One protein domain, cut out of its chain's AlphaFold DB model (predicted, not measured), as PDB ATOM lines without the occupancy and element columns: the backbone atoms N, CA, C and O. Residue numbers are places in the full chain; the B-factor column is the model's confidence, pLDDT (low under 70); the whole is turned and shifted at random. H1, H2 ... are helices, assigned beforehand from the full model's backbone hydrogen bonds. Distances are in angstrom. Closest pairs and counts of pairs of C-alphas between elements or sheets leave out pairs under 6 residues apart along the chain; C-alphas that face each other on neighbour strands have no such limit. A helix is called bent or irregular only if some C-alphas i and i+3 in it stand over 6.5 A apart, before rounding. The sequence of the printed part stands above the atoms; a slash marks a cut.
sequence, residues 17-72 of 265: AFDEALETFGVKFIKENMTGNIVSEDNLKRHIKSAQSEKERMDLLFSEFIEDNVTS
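What this domain is: This is residues 17 to 72 of the 265 residues of an uncharacterized protein of Diversispora epigaea (UniProt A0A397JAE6). Two helices make an open, long-legged U: H1 runs one way, a short link turns the backbone round, and the longer H2 runs back beside it across an open gap, on past the level where H1 began. At the far end of H2 a tail, residues 66 to 72, turns aside. The printed part has 56 residues with two named helices, H1 then H2, and no named strand; the class is all helix. It is only just loose, close to extended, with a radius of gyration of the C-alphas of 15.1 A, and only just elongated, spanning 46 by 23 by 13 A.

How they stand to each other: H1, residues 17 to 34, and H2, residues 41 to 65, are apart: no C-alpha of the one is within 8 A of the other. The N-to-C direction of H1 has a y component of 0.97, that of H2 one of -0.99. A short link of 6 residues joins them. Residues 17 to 24 of H1, residues 30 to 36, of which 30 to 34 belong to H1, and residues 48 to 58 of H2 stand free. In H2 every O i to N i+4 pair is within hydrogen-bond range; in H1, 13 of 14 are.

Where its parts are: H1 begins at C-alpha 17, (-12.862, -13.850, 10.266), and is 24.8 A long from first to last C-alpha. It is neither bent nor irregular, but only just: C-alphas 24 and 27 are 6.2 A apart. H2 measures 36.2 A, from C-alpha 41 at (-7.903, 5.727, 25.391) to C-alpha 65 at (-14.469, -29.673, 21.746).

The domain as a whole: The two C-alphas farthest apart, those of Gly 36 and Glu 67, are 46.3 A apart. The printed part has no cut and no long link between its helices. The mean pLDDT of the printed part is 71.6; residues 17 to 19, 29, 32 to 39 and 64 to 72 of this model are under 70.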
ATOM      1  N   ALA A  17     -12.732 -14.526   8.978       62.25
ATOM      2  CA  ALA A  17     -12.862 -13.850  10.266       62.25
ATOM      3  C   ALA A  17     -11.604 -13.061  10.678       62.25
ATOM      4  O   ALA A  17     -11.722 -12.022  11.324       62.25
ATOM      5  N   PHE A  18     -10.403 -13.531  10.323       61.44
ATOM      6  CA  PHE A  18      -9.155 -12.816  10.620       61.44
ATOM      7  C   PHE A  18      -8.964 -11.615   9.698       61.44
ATOM      8  O   PHE A  18      -8.607 -10.543  10.183       61.44
ATOM      9  N   ASP A  19      -9.228 -11.779   8.401       68.25
ATOM     10  CA  ASP A  19      -9.130 -10.690   7.426       68.25
ATOM     11  C   ASP A  19     -10.171  -9.598   7.730       68.25
ATOM     12  O   ASP A  19      -9.837  -8.413   7.792       68.25
ATOM     13  N   GLU A  20     -11.405  -9.996   8.054       70.06
ATOM     14  CA  GLU A  20     -12.477  -9.088   8.476       70.06
ATOM     15  C   GLU A  20     -12.141  -8.376   9.794       70.06
ATOM     16  O   GLU A  20     -12.386  -7.174   9.934       70.06
ATOM     17  N   ALA A  21     -11.523  -9.069  10.758       71.44
ATOM     18  CA  ALA A  21     -11.058  -8.450  11.996       71.44
ATOM     19  C   ALA A  21      -9.898  -7.466  11.752       71.44
ATOM     20  O   ALA A  21      -9.882  -6.383  12.342       71.44
ATOM     21  N   LEU A  22      -8.946  -7.790  10.874       72.94
ATOM     22  CA  LEU A  22      -7.845  -6.891  10.510       72.94
ATOM     23  C   LEU A  22      -8.349  -5.627   9.808       72.94
ATOM     24  O   LEU A  22      -7.880  -4.526  10.110       72.94
ATOM     25  N   GLU A  23      -9.334  -5.756   8.925       73.50
ATOM     26  CA  GLU A  23      -9.945  -4.611   8.257       73.50
ATOM     27  C   GLU A  23     -10.800  -3.778   9.230       73.50
ATOM     28  O   GLU A  23     -10.667  -2.552   9.311       73.50
ATOM     29  N   THR A  24     -11.616  -4.436  10.053       70.12
ATOM     30  CA  THR A  24     -12.543  -3.759  10.971       70.12
ATOM     31  C   THR A  24     -11.843  -3.109  12.155       70.12
ATOM     32  O   THR A  24     -12.276  -2.047  12.596       70.12
ATOM     33  N   PHE A  25     -10.790  -3.717  12.699       71.31
ATOM     34  CA  PHE A  25     -10.099  -3.194  13.877       71.31
ATOM     35  C   PHE A  25      -8.790  -2.499  13.515       71.31
ATOM     36  O   PHE A  25      -8.542  -1.403  14.006       71.31
ATOM     37  N   GLY A  26      -7.970  -3.081  12.636       74.31
ATOM     38  CA  GLY A  26      -6.677  -2.508  12.249       74.31
ATOM     39  C   GLY A  26      -6.824  -1.312  11.309       74.31
ATOM     40  O   GLY A  26      -6.420  -0.195  11.640       74.31
ATOM     41  N   VAL A  27      -7.442  -1.520  10.143       74.62
ATOM     42  CA  VAL A  27      -7.582  -0.466   9.119       74.62
ATOM     43  C   VAL A  27      -8.490   0.660   9.606       74.62
ATOM     44  O   VAL A  27      -8.183   1.834   9.384       74.62
ATOM     45  N   LYS A  28      -9.575   0.334  10.316       74.69
ATOM     46  CA  LYS A  28     -10.446   1.337  10.944       74.69
ATOM     47  C   LYS A  28      -9.705   2.186  11.975       74.69
ATOM     48  O   LYS A  28      -9.810   3.405  11.905       74.69
ATOM     49  N   PHE A  29      -8.912   1.578  12.862       67.44
ATOM     50  CA  PHE A  29      -8.104   2.312  13.838       67.44
ATOM     51  C   PHE A  29      -7.129   3.272  13.149       67.44
ATOM     52  O   PHE A  29      -7.039   4.439  13.525       67.44
ATOM     53  N   ILE A  30      -6.433   2.825  12.099       70.44
ATOM     54  CA  ILE A  30      -5.516   3.683  11.331       70.44
ATOM     55  C   ILE A  30      -6.280   4.841  10.669       70.44
ATOM     56  O   ILE A  30      -5.853   5.992  10.761       70.44
ATOM     57  N   LYS A  31      -7.437   4.568  10.050       72.94
ATOM     58  CA  LYS A  31      -8.290   5.595   9.428       72.94
ATOM     59  C   LYS A  31      -8.816   6.606  10.445       72.94
ATOM     60  O   LYS A  31      -8.761   7.799  10.170       72.94
ATOM     61  N   GLU A  32      -9.296   6.165  11.602       67.19
ATOM     62  CA  GLU A  32      -9.808   7.048  12.658       67.19
ATOM     63  C   GLU A  32      -8.705   7.972  13.191       67.19
ATOM     64  O   GLU A  32      -8.915   9.185  13.263       67.19
ATOM     65  N   ASN A  33      -7.497   7.440  13.409       64.69
ATOM     66  CA  ASN A  33      -6.338   8.237  13.819       64.69
ATOM     67  C   ASN A  33      -5.873   9.239  12.744       64.69
ATOM     68  O   ASN A  33      -5.526  10.365  13.085       64.69
ATOM     69  N   MET A  34      -5.893   8.878  11.452       66.12
ATOM     70  CA  MET A  34      -5.535   9.807  10.363       66.12
ATOM     71  C   MET A  34      -6.608  10.873  10.099       66.12
ATOM     72  O   MET A  34      -6.279  11.993   9.719       66.12
ATOM     73  N   THR A  35      -7.887  10.536  10.294       64.12
ATOM     74  CA  THR A  35      -9.029  11.435  10.027       64.12
ATOM     75  C   THR A  35      -9.323  12.366  11.216       64.12
ATOM     76  O   THR A  35     -10.229  13.190  11.149       64.12
ATOM     77  N   GLY A  36      -8.568  12.259  12.317       53.06
ATOM     78  CA  GLY A  36      -8.747  13.091  13.512       53.06
ATOM     79  C   GLY A  36      -9.913  12.673  14.413       53.06
ATOM     80  O   GLY A  36     -10.212  13.367  15.383       53.06
ATOM     81  N   ASN A  37     -10.544  11.522  14.150       62.16
ATOM     82  CA  ASN A  37     -11.450  10.888  15.103       62.16
ATOM     83  C   ASN A  37     -10.598  10.201  16.171       62.16
ATOM     84  O   ASN A  37     -10.225   9.037  16.041       62.16
ATOM     85  N   ILE A  38     -10.259  10.951  17.219       61.03
ATOM     86  CA  ILE A  38      -9.466  10.463  18.347       61.03
ATOM     87  C   ILE A  38     -10.239   9.315  19.003       61.03
ATOM     88  O   ILE A  38     -11.208   9.532  19.734       61.03
ATOM     89  N   VAL A  39      -9.811   8.080  18.743       66.12
ATOM     90  CA  VAL A  39     -10.221   6.928  19.545       66.12
ATOM     91  C   VAL A  39      -9.770   7.232  20.966       66.12
ATOM     92  O   VAL A  39      -8.573   7.304  21.241       66.12
ATOM     93  N   SER A  40     -10.721   7.470  21.869       79.12
ATOM     94  CA  SER A  40     -10.377   7.732  23.262       79.12
ATOM     95  C   SER A  40      -9.643   6.523  23.844       79.12
ATOM     96  O   SER A  40      -9.968   5.369  23.542       79.12
ATOM     97  N   GLU A  41      -8.660   6.779  24.705       81.62
ATOM     98  CA  GLU A  41      -7.903   5.727  25.391       81.62
ATOM     99  C   GLU A  41      -8.839   4.737  26.112       81.62
ATOM    100  O   GLU A  41      -8.612   3.526  26.109       81.62
ATOM    101  N   ASP A  42      -9.947   5.244  26.657       83.50
ATOM    102  CA  ASP A  42     -10.991   4.447  27.298       83.50
ATOM    103  C   ASP A  42     -11.703   3.497  26.331       83.50
ATOM    104  O   ASP A  42     -11.935   2.332  26.674       83.50
ATOM    105  N   ASN A  43     -12.040   3.956  25.123       82.69
ATOM    106  CA  ASN A  43     -12.668   3.107  24.113       82.69
ATOM    107  C   ASN A  43     -11.692   2.036  23.625       82.69
ATOM    108  O   ASN A  43     -12.064   0.864  23.552       82.69
ATOM    109  N   LEU A  44     -10.424   2.391  23.396       81.00
ATOM    110  CA  LEU A  44      -9.389   1.428  23.018       81.00
ATOM    111  C   LEU A  44      -9.196   0.352  24.097       81.00
ATOM    112  O   LEU A  44      -9.224  -0.841  23.797       81.00
ATOM    113  N   LYS A  45      -9.090   0.748  25.372       85.88
ATOM    114  CA  LYS A  45      -9.014  -0.184  26.508       85.88
ATOM    115  C   LYS A  45     -10.233  -1.104  26.583       85.88
ATOM    116  O   LYS A  45     -10.076  -2.294  26.863       85.88
ATOM    117  N   ARG A  46     -11.445  -0.586  26.342       83.00
ATOM    118  CA  ARG A  46     -12.677  -1.396  26.304       83.00
ATOM    119  C   ARG A  46     -12.650  -2.408  25.162       83.00
ATOM    120  O   ARG A  46     -12.968  -3.569  25.401       83.00
ATOM    121  N   HIS A  47     -12.233  -2.004  23.965       79.38
ATOM    122  CA  HIS A  47     -12.122  -2.906  22.819       79.38
ATOM    123  C   HIS A  47     -11.067  -3.994  23.037       79.38
ATOM    124  O   HIS A  47     -11.367  -5.164  22.814       79.38
ATOM    125  N   ILE A  48      -9.887  -3.644  23.562       80.62
ATOM    126  CA  ILE A  48      -8.838  -4.616  23.908       80.62
ATOM    127  C   ILE A  48      -9.356  -5.631  24.929       80.62
ATOM    128  O   ILE A  48      -9.215  -6.833  24.717       80.62
ATOM    129  N   LYS A  49     -10.012  -5.175  26.006       88.38
ATOM    130  CA  LYS A  49     -10.610  -6.079  27.002       88.38
ATOM    131  C   LYS A  49     -11.686  -6.974  26.393       88.38
ATOM    132  O   LYS A  49     -11.719  -8.159  26.694       88.38
ATOM    133  N   SER A  50     -12.536  -6.430  25.523       77.50
ATOM    134  CA  SER A  50     -13.565  -7.213  24.831       77.50
ATOM    135  C   SER A  50     -12.947  -8.303  23.955       77.50
ATOM    136  O   SER A  50     -13.403  -9.439  24.002       77.50
ATOM    137  N   ALA A  51     -11.896  -7.982  23.195       80.25
ATOM    138  CA  ALA A  51     -11.188  -8.945  22.356       80.25
ATOM    139  C   ALA A  51     -10.474 -10.022  23.191       80.25
ATOM    140  O   ALA A  51     -10.515 -11.198  22.841       80.25
ATOM    141  N   GLN A  52      -9.869  -9.643  24.322       82.38
ATOM    142  CA  GLN A  52      -9.267 -10.586  25.269       82.38
ATOM    143  C   GLN A  52     -10.311 -11.535  25.867       82.38
ATOM    144  O   GLN A  52     -10.102 -12.743  25.861       82.38
ATOM    145  N   SER A  53     -11.456 -11.016  26.321       81.62
ATOM    146  CA  SER A  53     -12.548 -11.849  26.832       81.62
ATOM    147  C   SER A  53     -13.141 -12.767  25.761       81.62
ATOM    148  O   SER A  53     -13.501 -13.899  26.070       81.62
ATOM    149  N   GLU A  54     -13.233 -12.318  24.505       77.06
ATOM    150  CA  GLU A  54     -13.695 -13.181  23.412       77.06
ATOM    151  C   GLU A  54     -12.696 -14.300  23.121       77.06
ATOM    152  O   GLU A  54     -13.097 -15.454  22.983       77.06
ATOM    153  N   LYS A  55     -11.395 -13.989  23.138       83.56
ATOM    154  CA  LYS A  55     -10.336 -14.995  23.040       83.56
ATOM    155  C   LYS A  55     -10.439 -16.023  24.168       83.56
ATOM    156  O   LYS A  55     -10.448 -17.210  23.887       83.56
ATOM    157  N   GLU A  56     -10.592 -15.596  25.421       81.56
ATOM    158  CA  GLU A  56     -10.765 -16.512  26.562       81.56
ATOM    159  C   GLU A  56     -12.007 -17.407  26.412       81.56
ATOM    160  O   GLU A  56     -11.978 -18.587  26.766       81.56
ATOM    161  N   ARG A  57     -13.106 -16.870  25.861       81.38
ATOM    162  CA  ARG A  57     -14.309 -17.656  25.546       81.38
ATOM    163  C   ARG A  57     -14.052 -18.681  24.441       81.38
ATOM    164  O   ARG A  57     -14.536 -19.805  24.560       81.38
ATOM    165  N   MET A  58     -13.326 -18.309  23.388       78.12
ATOM    166  CA  MET A  58     -12.963 -19.218  22.297       78.12
ATOM    167  C   MET A  58     -11.969 -20.287  22.756       78.12
ATOM    168  O   MET A  58     -12.161 -21.451  22.433       78.12
ATOM    169  N   ASP A  59     -10.975 -19.933  23.569       75.19
ATOM    170  CA  ASP A  59     -10.020 -20.878  24.157       75.19
ATOM    171  C   ASP A  59     -10.748 -21.908  25.047       75.19
ATOM    172  O   ASP A  59     -10.469 -23.108  24.990       75.19
ATOM    173  N   LEU A  60     -11.750 -21.472  25.827       76.19
ATOM    174  CA  LEU A  60     -12.621 -22.384  26.574       76.19
ATOM    175  C   LEU A  60     -13.411 -23.314  25.644       76.19
ATOM    176  O   LEU A  60     -13.488 -24.508  25.913       76.19
ATOM    177  N   LEU A  61     -13.990 -22.780  24.567       74.31
ATOM    178  CA  LEU A  61     -14.735 -23.576  23.595       74.31
ATOM    179  C   LEU A  61     -13.828 -24.615  22.926       74.31
ATOM    180  O   LEU A  61     -14.180 -25.787  22.860       74.31
ATOM    181  N   PHE A  62     -12.645 -24.217  22.464       72.94
ATOM    182  CA  PHE A  62     -11.716 -25.143  21.830       72.94
ATOM    183  C   PHE A  62     -11.248 -26.217  22.796       72.94
ATOM    184  O   PHE A  62     -11.304 -27.375  22.424       72.94
ATOM    185  N   SER A  63     -10.917 -25.883  24.046       71.00
ATOM    186  CA  SER A  63     -10.557 -26.909  25.037       71.00
ATOM    187  C   SER A  63     -11.691 -27.896  25.364       71.00
ATOM    188  O   SER A  63     -11.413 -29.010  25.794       71.00
ATOM    189  N   GLU A  64     -12.962 -27.525  25.165       66.88
ATOM    190  CA  GLU A  64     -14.114 -28.413  25.386       66.88
ATOM    191  C   GLU A  64     -14.388 -29.364  24.207       66.88
ATOM    192  O   GLU A  64     -14.871 -30.474  24.428       66.88
ATOM    193  N   PHE A  65     -14.091 -28.947  22.971       67.00
ATOM    194  CA  PHE A  65     -14.469 -29.673  21.746       67.00
ATOM    195  C   PHE A  65     -13.290 -30.234  20.944       67.00
ATOM    196  O   PHE A  65     -13.468 -31.178  20.176       67.00
ATOM    197  N   ILE A  66     -12.103 -29.654  21.095       68.06
ATOM    198  CA  ILE A  66     -10.856 -30.094  20.479       68.06
ATOM    199  C   ILE A  66      -9.952 -30.521  21.633       68.06
ATOM    200  O   ILE A  66      -9.693 -29.741  22.547       68.06
ATOM    201  N   GLU A  67      -9.477 -31.765  21.616       60.88
ATOM    202  CA  GLU A  67      -8.490 -32.277  22.577       60.88
ATOM    203  C   GLU A  67      -7.116 -31.618  22.334       60.88
ATOM    204  O   GLU A  67      -6.150 -32.280  21.962       60.88
ATOM    205  N   ASP A  68      -7.026 -30.290  22.452       53.00
ATOM    206  CA  ASP A  68      -5.816 -29.551  22.112       53.00
ATOM    207  C   ASP A  68      -4.937 -29.328  23.349       53.00
ATOM    208  O   ASP A  68      -5.302 -28.661  24.319       53.00
ATOM    209  N   ASN A  69      -3.742 -29.913  23.298       53.44
ATOM    210  CA  ASN A  69      -2.803 -30.108  24.406       53.44
ATOM    211  C   ASN A  69      -2.004 -28.843  24.791       53.44
ATOM    212  O   ASN A  69      -0.959 -28.940  25.438       53.44
ATOM    213  N   VAL A  70      -2.430 -27.650  24.362       54.31
ATOM    214  CA  VAL A  70      -1.570 -26.448  24.363       54.31
ATOM    215  C   VAL A  70      -1.790 -25.520  25.573       54.31
ATOM    216  O   VAL A  70      -0.957 -24.654  25.841       54.31
ATOM    217  N   THR A  71      -2.817 -25.721  26.408       53.28
ATOM    218  CA  THR A  71      -3.042 -24.889  27.613       53.28
ATOM    219  C   THR A  71      -3.334 -25.703  28.879       53.28
ATOM    220  O   THR A  71      -4.442 -25.746  29.408       53.28
ATOM    221  N   SER A  72      -2.259 -26.219  29.480       54.28
ATOM    222  CA  SER A  72      -2.214 -27.006  30.729       54.28
ATOM    223  C   SER A  72      -2.823 -26.367  31.997       54.28
ATOM    224  O   SER A  72      -2.803 -26.971  33.070       54.28
TER     225      SER A  72